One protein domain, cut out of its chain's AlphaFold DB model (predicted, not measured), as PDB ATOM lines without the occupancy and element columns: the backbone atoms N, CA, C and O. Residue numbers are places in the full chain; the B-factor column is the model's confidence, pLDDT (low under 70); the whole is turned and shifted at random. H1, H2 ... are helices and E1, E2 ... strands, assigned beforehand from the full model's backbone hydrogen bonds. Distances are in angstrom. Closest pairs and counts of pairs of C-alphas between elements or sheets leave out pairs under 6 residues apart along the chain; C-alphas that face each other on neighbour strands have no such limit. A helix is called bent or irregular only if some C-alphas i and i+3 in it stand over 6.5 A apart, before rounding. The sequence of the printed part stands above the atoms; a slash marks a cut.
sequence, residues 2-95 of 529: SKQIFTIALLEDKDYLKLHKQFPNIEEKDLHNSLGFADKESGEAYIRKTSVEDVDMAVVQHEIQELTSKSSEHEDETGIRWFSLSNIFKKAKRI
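Overview. This is residues 2 to 95 of the 529 residues of an uncharacterized protein of marine sediment metagenome (UniProt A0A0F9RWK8). A four-stranded sheet has the long helix H3 lying along one face and two shorter helices, H1 and H2, packed as a hairpin on the other, three layers in all. Beyond this body the last helix, H4, sticks out with its residues 88 to 95. The printed part has 94 residues, with four named helices and four named strands in the order E1 H1 H2 E2 E3 H3 E4 H4; the sheet is mixed, its order E1 E3 E2 E4, and the class is mixed, helices and strands. The whole is compact, with a radius of gyration of the C-alphas of 12.8 A and spans of 39 by 31 by 27 A.

Along the chain. The sheet is made of E1, residues 7 to 11, E3, residues 44 to 48, E2, residues 36 to 39, and E4, residues 80 to 83. E1 begins at C-alpha 7, (197.475, 236.075, 260.156), and E3 is 13.6 A long. H3, residues 53 to 68, is 22.3 A long and begins at C-alpha 53, (204.409, 221.117, 250.181). H1, residues 13 to 21, spans 14.5 A and is only just irregular: C-alphas 17 and 20 are 6.8 A apart. H2 is residues 28 to 33. H4, residues 85 to 95, is 15.9 A long and ends at C-alpha 95, (195.438, 229.551, 227.584).

Arrangement. E1 and E3 are parallel, with N 11 and O 47 2.8 A apart. E3 and E2, a hairpin, are antiparallel, with N 39 and O 44 at 2.8 A. E2 and E4 are antiparallel, with N 38 and O 81 at 2.9 A. H3 is on the sheet over E3 and E2, at a height of 8.0 A, and runs along the strands, at 17 degrees to E2 on the local plane; the C-alphas of Ala 38 and Glu 63, the closest of E2 and H3, are 5.7 A apart. E3, H3 and E4 form a split strand-helix-strand unit, two strands running the same way with E2 between them, and its crossover is left-handed. On the opposite face, H1 is over E3 and stands up from the sheet at 44 degrees. H2 is on the same face, but over none of the strands, only just, with 2 C-alphas falling on E2 and 2 on E4. H1 and H2 touch, a helical hairpin at a steep tilt of 42 degrees, opposite ways; their closest C-alphas, of His 20 and Glu 28, are 5.5 A apart. H4 is not on the sheet; it is close to but not clearly touching H2, with the C-alphas of Asn 33 and Leu 85 at 7.6 A. Every O i to N i+4 pair is within hydrogen-bond range in H2, H3 and H4; in H1 1 of 5 is, beside 3 of 6 O i to N i+3 pairs.

Size, cuts and confidence. The C-alphas of Ser 2 and Lys 93, the two farthest apart, are 41.1 A apart. The printed part has no cut, and the link from H3 to E4, 11 residues, is long. The mean pLDDT of the printed part is 85.2; residues 2 to 3 and 85 to 95 are under 70.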
ATOM      1  N   SER A   2     199.817 252.439 259.914       49.88
ATOM      2  CA  SER A   2     199.796 251.285 260.819       49.88
ATOM      3  C   SER A   2     200.397 250.078 260.095       49.88
ATOM      4  O   SER A   2     200.152 249.892 258.904       49.88
ATOM      5  N   LYS A   3     201.192 249.256 260.790       58.50
ATOM      6  CA  LYS A   3     201.575 247.943 260.257       58.50
ATOM      7  C   LYS A   3     200.320 247.074 260.252       58.50
ATOM      8  O   LYS A   3     199.826 246.748 261.327       58.50
ATOM      9  N   GLN A   4     199.810 246.724 259.073       70.62
ATOM     10  CA  GLN A   4     198.867 245.615 258.959       70.62
ATOM     11  C   GLN A   4     199.623 244.335 259.324       70.62
ATOM     12  O   GLN A   4     200.705 244.071 258.799       70.62
ATOM     13  N   ILE A   5     199.086 243.604 260.297       81.38
ATOM     14  CA  ILE A   5     199.578 242.293 260.702       81.38
ATOM     15  C   ILE A   5     198.638 241.302 260.035       81.38
ATOM     16  O   ILE A   5     197.444 241.333 260.308       81.38
ATOM     17  N   PHE A   6     199.179 240.473 259.149       90.69
ATOM     18  CA  PHE A   6     198.424 239.406 258.508       90.69
ATOM     19  C   PHE A   6     198.581 238.114 259.308       90.69
ATOM     20  O   PHE A   6     199.700 237.760 259.694       90.69
ATOM     21  N   THR A   7     197.479 237.402 259.526       93.94
ATOM     22  CA  THR A   7     197.475 236.075 260.156       93.94
ATOM     23  C   THR A   7     197.238 235.034 259.075       93.94
ATOM     24  O   THR A   7     196.246 235.114 258.362       93.94
ATOM     25  N   ILE A   8     198.125 234.046 258.944       94.38
ATOM     26  CA  ILE A   8     197.966 232.963 257.965       94.38
ATOM     27  C   ILE A   8     197.938 231.635 258.711       94.38
ATOM     28  O   ILE A   8     198.918 231.255 259.355       94.38
ATOM     29  N   ALA A   9     196.809 230.937 258.634       95.94
ATOM     30  CA  ALA A   9     196.571 229.674 259.312       95.94
ATOM     31  C   ALA A   9     196.532 228.517 258.302       95.94
ATOM     32  O   ALA A   9     195.545 228.324 257.592       95.94
ATOM     33  N   LEU A  10     197.600 227.716 258.271       96.06
ATOM     34  CA  LEU A  10     197.615 226.437 257.559       96.06
ATOM     35  C   LEU A  10     196.951 225.371 258.442       96.06
ATOM     36  O   LEU A  10     197.508 224.965 259.464       96.06
ATOM     37  N   LEU A  11     195.751 224.940 258.060       96.75
ATOM     38  CA  LEU A  11     194.899 224.037 258.827       96.75
ATOM     39  C   LEU A  11     194.799 222.663 258.166       96.75
ATOM     40  O   LEU A  11     194.715 222.538 256.945       96.75
ATOM     41  N   GLU A  12     194.738 221.620 258.994       97.19
ATOM     42  CA  GLU A  12     194.345 220.284 258.542       97.19
ATOM     43  C   GLU A  12     192.917 220.318 257.971       97.19
ATOM     44  O   GLU A  12     192.064 221.067 258.449       97.19
ATOM     45  N   ASP A  13     192.633 219.461 256.986       94.81
ATOM     46  CA  ASP A  13     191.353 219.389 256.257       94.81
ATOM     47  C   ASP A  13     190.108 219.479 257.165       94.81
ATOM     48  O   ASP A  13     189.194 220.270 256.935       94.81
ATOM     49  N   LYS A  14     190.115 218.726 258.271       96.12
ATOM     50  CA  LYS A  14     189.013 218.670 259.247       96.12
ATOM     51  C   LYS A  14     188.815 219.954 260.047       96.12
ATOM     52  O   LYS A  14     187.737 220.134 260.607       96.12
ATOM     53  N   ASP A  15     189.842 220.782 260.180       97.25
ATOM     54  CA  ASP A  15     189.791 222.044 260.919       97.25
ATOM     55  C   ASP A  15     189.511 223.215 259.976       97.25
ATOM     56  O   ASP A  15     188.700 224.072 260.320       97.25
ATOM     57  N   TYR A  16     190.042 223.172 258.750       96.88
ATOM     58  CA  TYR A  16     189.653 224.074 257.667       96.88
ATOM     59  C   TYR A  16     188.142 224.017 257.393       96.88
ATOM     60  O   TYR A  16     187.466 225.042 257.397       96.88
ATOM     61  N   LEU A  17     187.562 222.817 257.273       95.62
ATOM     62  CA  LEU A  17     186.117 222.665 257.055       95.62
ATOM     63  C   LEU A  17     185.256 223.183 258.221       95.62
ATOM     64  O   LEU A  17     184.091 223.505 258.007       95.62
ATOM     65  N   LYS A  18     185.791 223.325 259.445       97.06
ATOM     66  CA  LYS A  18     185.047 223.889 260.593       97.06
ATOM     67  C   LYS A  18     184.935 225.414 260.555       97.06
ATOM     68  O   LYS A  18     184.178 225.957 261.363       97.06
ATOM     69  N   LEU A  19     185.639 226.104 259.655       95.12
ATOM     70  CA  LEU A  19     185.640 227.569 259.589       95.12
ATOM     71  C   LEU A  19     184.248 228.157 259.309       95.12
ATOM     72  O   LEU A  19     183.944 229.217 259.844       95.12
ATOM     73  N   HIS A  20     183.347 227.427 258.636       95.62
ATOM     74  CA  HIS A  20     181.936 227.826 258.464       95.62
ATOM     75  C   HIS A  20     181.182 228.051 259.793       95.62
ATOM     76  O   HIS A  20     180.121 228.665 259.826       95.62
ATOM     77  N   LYS A  21     181.697 227.523 260.915       95.75
ATOM     78  CA  LYS A  21     181.124 227.714 262.262       95.75
ATOM     79  C   LYS A  21     181.662 228.955 262.969       95.75
ATOM     80  O   LYS A  21     181.103 229.355 263.986       95.75
ATOM     81  N   GLN A  22     182.771 229.500 262.478       93.38
ATOM     82  CA  GLN A  22     183.447 230.681 263.014       93.38
ATOM     83  C   GLN A  22     183.097 231.919 262.178       93.38
ATOM     84  O   GLN A  22     182.822 232.978 262.734       93.38
ATOM     85  N   PHE A  23     183.025 231.750 260.856       91.88
ATOM     86  CA  PHE A  23     182.718 232.789 259.882       91.88
ATOM     87  C   PHE A  23     181.296 232.589 259.333       91.88
ATOM     88  O   PHE A  23     181.090 231.702 258.505       91.88
ATOM     89  N   PRO A  24     180.300 233.393 259.757       89.06
ATOM     90  CA  PRO A  24     178.897 233.195 259.374       89.06
ATOM     91  C   PRO A  24     178.616 233.463 257.887       89.06
ATOM     92  O   PRO A  24     177.574 233.051 257.384       89.06
ATOM     93  N   ASN A  25     179.538 234.138 257.195       88.50
ATOM     94  CA  ASN A  25     179.454 234.446 255.767       88.50
ATOM     95  C   ASN A  25     180.041 233.328 254.883       88.50
ATOM     96  O   ASN A  25     179.964 233.421 253.663       88.50
ATOM     97  N   ILE A  26     180.631 232.285 255.479       91.56
ATOM     98  CA  ILE A  26     181.286 231.188 254.763       91.56
ATOM     99  C   ILE A  26     180.422 229.931 254.823       91.56
ATOM    100  O   ILE A  26     180.200 229.367 255.895       91.56
ATOM    101  N   GLU A  27     179.992 229.428 253.666       93.50
ATOM    102  CA  GLU A  27     179.321 228.131 253.585       93.50
ATOM    103  C   GLU A  27     180.328 226.965 253.524       93.50
ATOM    104  O   GLU A  27     181.370 227.025 252.869       93.50
ATOM    105  N   GLU A  28     179.977 225.833 254.143       93.75
ATOM    106  CA  GLU A  28     180.792 224.605 254.129       93.75
ATOM    107  C   GLU A  28     181.076 224.098 252.697       93.75
ATOM    108  O   GLU A  28     182.146 223.551 252.421       93.75
ATOM    109  N   LYS A  29     180.156 224.346 251.751       92.94
ATOM    110  CA  LYS A  29     180.317 223.989 250.329       92.94
ATOM    111  C   LYS A  29     181.512 224.703 249.677       92.94
ATOM    112  O   LYS A  29     182.155 224.124 248.802       92.94
ATOM    113  N   ASP A  30     181.813 225.935 250.079       91.31
ATOM    114  CA  ASP A  30     182.838 226.761 249.435       91.31
ATOM    115  C   ASP A  30     184.222 226.416 249.998       91.31
ATOM    116  O   ASP A  30     185.188 226.279 249.242       91.31
ATOM    117  N   LEU A  31     184.288 226.065 251.287       93.12
ATOM    118  CA  LEU A  31     185.446 225.408 251.907       93.12
ATOM    119  C   LEU A  31     185.773 224.056 251.245       93.12
ATOM    120  O   LEU A  31     186.937 223.736 251.013       93.12
ATOM    121  N   HIS A  32     184.772 223.258 250.861       92.12
ATOM    122  CA  HIS A  32     185.031 222.008 250.136       92.12
ATOM    123  C   HIS A  32     185.655 222.216 248.742       92.12
ATOM    124  O   HIS A  32     186.443 221.371 248.305       92.12
ATOM    125  N   ASN A  33     185.320 223.322 248.064       90.75
ATOM    126  CA  ASN A  33     185.722 223.643 246.684       90.75
ATOM    127  C   ASN A  33     186.968 224.549 246.571       90.75
ATOM    128  O   ASN A  33     187.433 224.838 245.456       90.75
ATOM    129  N   SER A  34     187.507 224.984 247.710       93.12
ATOM    130  CA  SER A  34     188.704 225.812 247.839       93.12
ATOM    131  C   SER A  34     189.876 225.040 248.459       93.12
ATOM    132  O   SER A  34     189.714 223.994 249.099       93.12
ATOM    133  N   LEU A  35     191.079 225.559 248.215       94.38
ATOM    134  CA  LEU A  35     192.294 225.223 248.961       94.38
ATOM    135  C   LEU A  35     192.684 226.324 249.951       94.38
ATOM    136  O   LEU A  35     193.456 226.062 250.864       94.38
ATOM    137  N   GLY A  36     192.167 227.534 249.784       95.44
ATOM    138  CA  GLY A  36     192.372 228.628 250.713       95.44
ATOM    139  C   GLY A  36     191.367 229.744 250.476       95.44
ATOM    140  O   GLY A  36     190.672 229.768 249.448       95.44
ATOM    141  N   PHE A  37     191.278 230.629 251.461       95.88
ATOM    142  CA  PHE A  37     190.652 231.930 251.306       95.88
ATOM    143  C   PHE A  37     191.348 232.986 252.164       95.88
ATOM    144  O   PHE A  37     191.913 232.683 253.219       95.88
ATOM    145  N   ALA A  38     191.229 234.235 251.731       95.12
ATOM    146  CA  ALA A  38     191.722 235.419 252.411       95.12
ATOM    147  C   ALA A  38     190.575 236.402 252.680       95.12
ATOM    148  O   ALA A  38     189.875 236.827 251.758       95.12
ATOM    149  N   ASP A  39     190.414 236.802 253.940       93.00
ATOM    150  CA  ASP A  39     189.604 237.947 254.343       93.00
ATOM    151  C   ASP A  39     190.523 239.159 254.554       93.00
ATOM    152  O   ASP A  39     191.364 239.226 255.455       93.00
ATOM    153  N   LYS A  40     190.351 240.145 253.680       88.19
ATOM    154  CA  LYS A  40     191.148 241.369 253.657       88.19
ATOM    155  C   LYS A  40     190.747 242.377 254.739       88.19
ATOM    156  O   LYS A  40     191.566 243.237 255.072       88.19
ATOM    157  N   GLU A  41     189.524 242.314 255.268       87.94
ATOM    158  CA  GLU A  41     189.073 243.232 256.320       87.94
ATOM    159  C   GLU A  41     189.643 242.836 257.684       87.94
ATOM    160  O   GLU A  41     190.160 243.698 258.402       87.94
ATOM    161  N   SER A  42     189.626 241.540 258.015       89.00
ATOM    162  CA  SER A  42     190.304 241.011 259.207       89.00
ATOM    163  C   SER A  42     191.827 240.920 259.036       89.00
ATOM    164  O   SER A  42     192.567 241.066 260.010       89.00
ATOM    165  N   GLY A  43     192.311 240.736 257.802       90.69
ATOM    166  CA  GLY A  43     193.719 240.460 257.514       90.69
ATOM    167  C   GLY A  43     194.100 238.997 257.758       90.69
ATOM    168  O   GLY A  43     195.279 238.698 257.968       90.69
ATOM    169  N   GLU A  44     193.121 238.094 257.759       94.88
ATOM    170  CA  GLU A  44     193.298 236.672 258.038       94.88
ATOM    171  C   GLU A  44     193.163 235.841 256.756       94.88
ATOM    172  O   GLU A  44     192.238 236.024 255.967       94.88
ATOM    173  N   ALA A  45     194.082 234.901 256.547       96.25
ATOM    174  CA  ALA A  45     193.974 233.888 255.507       96.25
ATOM    175  C   ALA A  45     194.024 232.485 256.105       96.25
ATOM    176  O   ALA A  45     194.820 232.181 256.998       96.25
ATOM    177  N   TYR A  46     193.191 231.614 255.558       97.44
ATOM    178  CA  TYR A  46     193.027 230.241 255.995       97.44
ATOM    179  C   TYR A  46     193.304 229.314 254.828       97.44
ATOM    180  O   TYR A  46     192.776 229.502 253.735       97.44
ATOM    181  N   ILE A  47     194.145 228.310 255.058       96.94
ATOM    182  CA  ILE A  47     194.665 227.449 253.998       96.94
ATOM    183  C   ILE A  47     194.456 225.998 254.389       96.94
ATOM    184  O   ILE A  47     194.821 225.564 255.482       96.94
ATOM    185  N   ARG A  48     193.876 225.240 253.467       96.62
ATOM    186  CA  ARG A  48     193.634 223.810 253.562       96.62
ATOM    187  C   ARG A  48     194.901 223.056 253.187       96.62
ATOM    188  O   ARG A  48     195.269 222.974 252.018       96.62
ATOM    189  N   LYS A  49     195.539 222.460 254.184       95.12
ATOM    190  CA  LYS A  49     196.740 221.648 254.010       95.12
ATOM    191  C   LYS A  49     196.444 220.392 253.183       95.12
ATOM    192  O   LYS A  49     195.619 219.561 253.563       95.12
ATOM    193  N   THR A  50     197.146 220.238 252.067       89.38
ATOM    194  CA  THR A  50     197.001 219.135 251.104       89.38
ATOM    195  C   THR A  50     198.007 218.007 251.325       89.38
ATOM    196  O   THR A  50     197.871 216.941 250.727       89.38
ATOM    197  N   SER A  51     198.994 218.211 252.209       88.25
ATOM    198  CA  SER A  51     200.161 217.329 252.407       88.25
ATOM    199  C   SER A  51     201.132 217.276 251.218       88.25
ATOM    200  O   SER A  51     202.040 216.445 251.217       88.25
ATOM    201  N   VAL A  52     200.975 218.165 250.234       89.94
ATOM    202  CA  VAL A  52     201.931 218.381 249.141       89.94
ATOM    203  C   VAL A  52     202.512 219.780 249.316       89.94
ATOM    204  O   VAL A  52     201.828 220.769 249.074       89.94
ATOM    205  N   GLU A  53     203.769 219.860 249.757       85.12
ATOM    206  CA  GLU A  53     204.409 221.117 250.181       85.12
ATOM    207  C   GLU A  53     204.392 222.197 249.087       85.12
ATOM    208  O   GLU A  53     204.051 223.340 249.377       85.12
ATOM    209  N   ASP A  54     204.634 221.828 247.825       81.00
ATOM    210  CA  ASP A  54     204.576 222.755 246.685       81.00
ATOM    211  C   ASP A  54     203.172 223.348 246.470       81.00
ATOM    212  O   ASP A  54     203.033 224.522 246.125       81.00
ATOM    213  N   VAL A  55     202.118 222.550 246.685       82.56
ATOM    214  CA  VAL A  55     200.724 223.003 246.554       82.56
ATOM    215  C   VAL A  55     200.361 223.895 247.732       82.56
ATOM    216  O   VAL A  55     199.839 224.984 247.521       82.56
ATOM    217  N   ASP A  56     200.690 223.476 248.954       88.94
ATOM    218  CA  ASP A  56     200.429 224.253 250.168       88.94
ATOM    219  C   ASP A  56     201.156 225.610 250.108       88.94
ATOM    220  O   ASP A  56     200.559 226.645 250.400       88.94
ATOM    221  N   MET A  57     202.407 225.638 249.635       84.31
ATOM    222  CA  MET A  57     203.187 226.865 249.451       84.31
ATOM    223  C   MET A  57     202.642 227.754 248.325       84.31
ATOM    224  O   MET A  57     202.586 228.972 248.489       84.31
ATOM    225  N   ALA A  58     202.199 227.176 247.203       83.88
ATOM    226  CA  ALA A  58     201.559 227.936 246.129       83.88
ATOM    227  C   ALA A  58     200.245 228.589 246.595       83.88
ATOM    228  O   ALA A  58     199.971 229.731 246.228       83.88
ATOM    229  N   VAL A  59     199.466 227.905 247.446       90.69
ATOM    230  CA  VAL A  59     198.270 228.487 248.074       90.69
ATOM    231  C   VAL A  59     198.672 229.598 249.050       90.69
ATOM    232  O   VAL A  59     198.124 230.688 248.962       90.69
ATOM    233  N   VAL A  60     199.679 229.393 249.913       91.56
ATOM    234  CA  VAL A  60     200.203 230.445 250.816       91.56
ATOM    235  C   VAL A  60     200.620 231.699 250.049       91.56
ATOM    236  O   VAL A  60     200.251 232.805 250.438       91.56
ATOM    237  N   GLN A  61     201.358 231.550 248.948       89.94
ATOM    238  CA  GLN A  61     201.764 232.684 248.113       89.94
ATOM    239  C   GLN A  61     200.561 233.378 247.467       89.94
ATOM    240  O   GLN A  61     200.526 234.609 247.433       89.94
ATOM    241  N   HIS A  62     199.568 232.610 247.010       89.00
ATOM    242  CA  HIS A  62     198.322 233.162 246.493       89.00
ATOM    243  C   HIS A  62     197.571 233.959 247.567       89.00
ATOM    244  O   HIS A  62     197.300 235.133 247.346       89.00
ATOM    245  N   GLU A  63     197.317 233.399 248.752       90.75
ATOM    246  CA  GLU A  63     196.596 234.120 249.810       90.75
ATOM    247  C   GLU A  63     197.365 235.357 250.313       90.75
ATOM    248  O   GLU A  63     196.755 236.374 250.631       90.75
ATOM    249  N   ILE A  64     198.706 235.339 250.332       88.62
ATOM    250  CA  ILE A  64     199.515 236.542 250.618       88.62
ATOM    251  C   ILE A  64     199.303 237.608 249.537       88.62
ATOM    252  O   ILE A  64     199.145 238.793 249.854       88.62
ATOM    253  N   GLN A  65     199.301 237.208 248.264       88.94
ATOM    254  CA  GLN A  65     198.999 238.103 247.152       88.94
ATOM    255  C   GLN A  65     197.568 238.647 247.265       88.94
ATOM    256  O   GLN A  65     197.360 239.837 247.045       88.94
ATOM    257  N   GLU A  66     196.599 237.831 247.677       87.31
ATOM    258  CA  GLU A  66     195.211 238.254 247.856       87.31
ATOM    259  C   GLU A  66     194.987 239.121 249.100       87.31
ATOM    260  O   GLU A  66     194.204 240.064 249.032       87.31
ATOM    261  N   LEU A  67     195.712 238.933 250.203       87.69
ATOM    262  CA  LEU A  67     195.671 239.857 251.346       87.69
ATOM    263  C   LEU A  67     196.304 241.221 251.019       87.69
ATOM    264  O   LEU A  67     195.874 242.257 251.530       87.69
ATOM    265  N   THR A  68     197.326 241.242 250.156       87.62
ATOM    266  CA  THR A  68     198.082 242.461 249.817       87.62
ATOM    267  C   THR A  68     197.560 243.193 248.575       87.62
ATOM    268  O   THR A  68     197.826 244.391 248.413       87.62
ATOM    269  N   SER A  69     196.794 242.534 247.697       86.19
ATOM    270  CA  SER A  69     196.284 243.142 246.466       86.19
ATOM    271  C   SER A  69     195.167 244.157 246.745       86.19
ATOM    272  O   SER A  69     194.244 243.957 247.543       86.19
ATOM    273  N   LYS A  70     195.192 245.290 246.033       83.75
ATOM    274  CA  LYS A  70     194.129 246.302 246.163       83.75
ATOM    275  C   LYS A  70     192.782 245.783 245.651       83.75
ATOM    276  O   LYS A  70     191.762 246.092 246.256       83.75
ATOM    277  N   SER A  71     192.798 244.939 244.625       82.19
ATOM    278  CA  SER A  71     191.641 244.366 243.925       82.19
ATOM    279  C   SER A  71     191.940 242.921 243.531       82.19
ATOM    280  O   SER A  71     193.069 242.651 243.121       82.19
ATOM    281  N   SER A  72     190.939 242.044 243.584       83.25
ATOM    282  CA  SER A  72     191.068 240.631 243.222       83.25
ATOM    283  C   SER A  72     190.011 240.201 242.201       83.25
ATOM    284  O   SER A  72     188.887 240.693 242.228       83.25
ATOM    285  N   GLU A  73     190.357 239.258 241.319       80.62
ATOM    286  CA  GLU A  73     189.390 238.529 240.472       80.62
ATOM    287  C   GLU A  73     188.690 237.383 241.231       80.62
ATOM    288  O   GLU A  73     187.862 236.669 240.661       80.62
ATOM    289  N   HIS A  74     189.084 237.148 242.485       81.31
ATOM    290  CA  HIS A  74     188.667 236.019 243.315       81.31
ATOM    291  C   HIS A  74     187.834 236.446 244.534       81.31
ATOM    292  O   HIS A  74     187.454 235.587 245.323       81.31
ATOM    293  N   GLU A  75     187.534 237.743 244.654       86.12
ATOM    294  CA  GLU A  75     186.675 238.350 245.678       86.12
ATOM    295  C   GLU A  75     185.192 238.079 245.393       86.12
ATOM    296  O   GLU A  75     184.721 238.293 244.273       86.12
ATOM    297  N   ASP A  76     184.467 237.600 246.400       86.94
ATOM    298  CA  ASP A  76     183.016 237.428 246.356       86.94
ATOM    299  C   ASP A  76     182.252 238.675 246.845       86.94
ATOM    300  O   ASP A  76     182.833 239.695 247.219       86.94
ATOM    301  N   GLU A  77     180.917 238.603 246.847       85.88
ATOM    302  CA  GLU A  77     180.040 239.693 247.308       85.88
ATOM    303  C   GLU A  77     180.189 240.016 248.810       85.88
ATOM    304  O   GLU A  77     179.696 241.047 249.265       85.88
ATOM    305  N   THR A  78     180.869 239.157 249.580       84.19
ATOM    306  CA  THR A  78     181.147 239.333 251.014       84.19
ATOM    307  C   THR A  78     182.558 239.863 251.295       84.19
ATOM    308  O   THR A  78     182.884 240.110 252.454       84.19
ATOM    309  N   GLY A  79     183.379 240.076 250.257       84.50
ATOM    310  CA  GLY A  79     184.766 240.543 250.367       84.50
ATOM    311  C   GLY A  79     185.800 239.429 250.576       84.50
ATOM    312  O   GLY A  79     186.992 239.719 250.708       84.50
ATOM    313  N   ILE A  80     185.375 238.161 250.581       87.56
ATOM    314  CA  ILE A  80     186.254 237.007 250.792       87.56
ATOM    315  C   ILE A  80     186.868 236.590 249.456       87.56
ATOM    316  O   ILE A  80     186.181 236.475 248.440       87.56
ATOM    317  N   ARG A  81     188.186 236.376 249.446       89.44
ATOM    318  CA  ARG A  81     188.967 236.050 248.247       89.44
ATOM    319  C   ARG A  81     189.290 234.562 248.236       89.44
ATOM    320  O   ARG A  81     189.889 234.075 249.184       89.44
ATOM    321  N   TRP A  82     188.874 233.840 247.194       89.75
ATOM    322  CA  TRP A  82     188.847 232.369 247.184       89.75
ATOM    323  C   TRP A  82     189.826 231.714 246.201       89.75
ATOM    324  O   TRP A  82     189.650 231.794 244.977       89.75
ATOM    325  N   PHE A  83     190.751 230.898 246.710       86.25
ATOM    326  CA  PHE A  83     191.587 230.050 245.864       86.25
ATOM    327  C   PHE A  83     190.940 228.691 245.584       86.25
ATOM    328  O   PHE A  83     190.998 227.747 246.377       86.25
ATOM    329  N   SER A  84     190.344 228.555 244.397       80.00
ATOM    330  CA  SER A  84     189.840 227.271 243.897       80.00
ATOM    331  C   SER A  84     190.818 226.615 242.921       80.00
ATOM    332  O   SER A  84     191.152 227.192 241.883       80.00
ATOM    333  N   LEU A  85     191.140 225.336 243.158       67.62
ATOM    334  CA  LEU A  85     191.797 224.440 242.189       67.62
ATOM    335  C   LEU A  85     191.154 224.506 240.797       67.62
ATOM    336  O   LEU A  85     191.840 224.445 239.775       67.62
ATOM    337  N   SER A  86     189.828 224.678 240.741       67.38
ATOM    338  CA  SER A  86     189.114 224.780 239.470       67.38
ATOM    339  C   SER A  86     189.553 225.995 238.646       67.38
ATOM    340  O   SER A  86     189.538 225.912 237.420       67.38
ATOM    341  N   ASN A  87     189.995 227.088 239.275       63.75
ATOM    342  CA  ASN A  87     190.479 228.286 238.586       63.75
ATOM    343  C   ASN A  87     191.877 228.075 237.993       63.75
ATOM    344  O   ASN A  87     192.103 228.523 236.868       63.75
ATOM    345  N   ILE A  88     192.755 227.307 238.655       60.47
ATOM    346  CA  ILE A  88     194.041 226.869 238.083       60.47
ATOM    347  C   ILE A  88     193.782 226.072 236.794       60.47
ATOM    348  O   ILE A  88     194.244 226.445 235.714       60.47
ATOM    349  N   PHE A  89     192.950 225.025 236.868       56.47
ATOM    350  CA  PHE A  89     192.633 224.186 235.707       56.47
ATOM    351  C   PHE A  89     191.838 224.924 234.611       56.47
ATOM    352  O   PHE A  89     192.003 224.620 233.426       56.47
ATOM    353  N   LYS A  90     190.993 225.908 234.955       54.81
ATOM    354  CA  LYS A  90     190.270 226.752 233.982       54.81
ATOM    355  C   LYS A  90     191.188 227.766 233.294       54.81
ATOM    356  O   LYS A  90     191.072 227.914 232.078       54.81
ATOM    357  N   LYS A  91     192.093 228.444 234.020       48.44
ATOM    358  CA  LYS A  91     193.086 229.362 233.427       48.44
ATOM    359  C   LYS A  91     194.045 228.574 232.520       48.44
ATOM    360  O   LYS A  91     194.207 228.957 231.363       48.44
ATOM    361  N   ALA A  92     194.514 227.396 232.950       47.88
ATOM    362  CA  ALA A  92     195.264 226.468 232.096       47.88
ATOM    363  C   ALA A  92     194.491 226.072 230.820       47.88
ATOM    364  O   ALA A  92     195.031 226.167 229.724       47.88
ATOM    365  N   LYS A  93     193.200 225.710 230.914       43.16
ATOM    366  CA  LYS A  93     192.383 225.396 229.723       43.16
ATOM    367  C   LYS A  93     192.147 226.591 228.793       43.16
ATOM    368  O   LYS A  93     192.138 226.393 227.583       43.16
ATOM    369  N   ARG A  94     191.957 227.812 229.308       40.31
ATOM    370  CA  ARG A  94     191.725 229.009 228.469       40.31
ATOM    371  C   ARG A  94     192.970 229.463 227.706       40.31
ATOM    372  O   ARG A  94     192.830 229.937 226.588       40.31
ATOM    373  N   ILE A  95     194.162 229.270 228.269       42.84
ATOM    374  CA  ILE A  95     195.438 229.551 227.584       42.84
ATOM    375  C   ILE A  95     195.700 228.539 226.443       42.84
ATOM    376  O   ILE A  95     196.433 228.837 225.506       42.84
TER     377      ILE A  95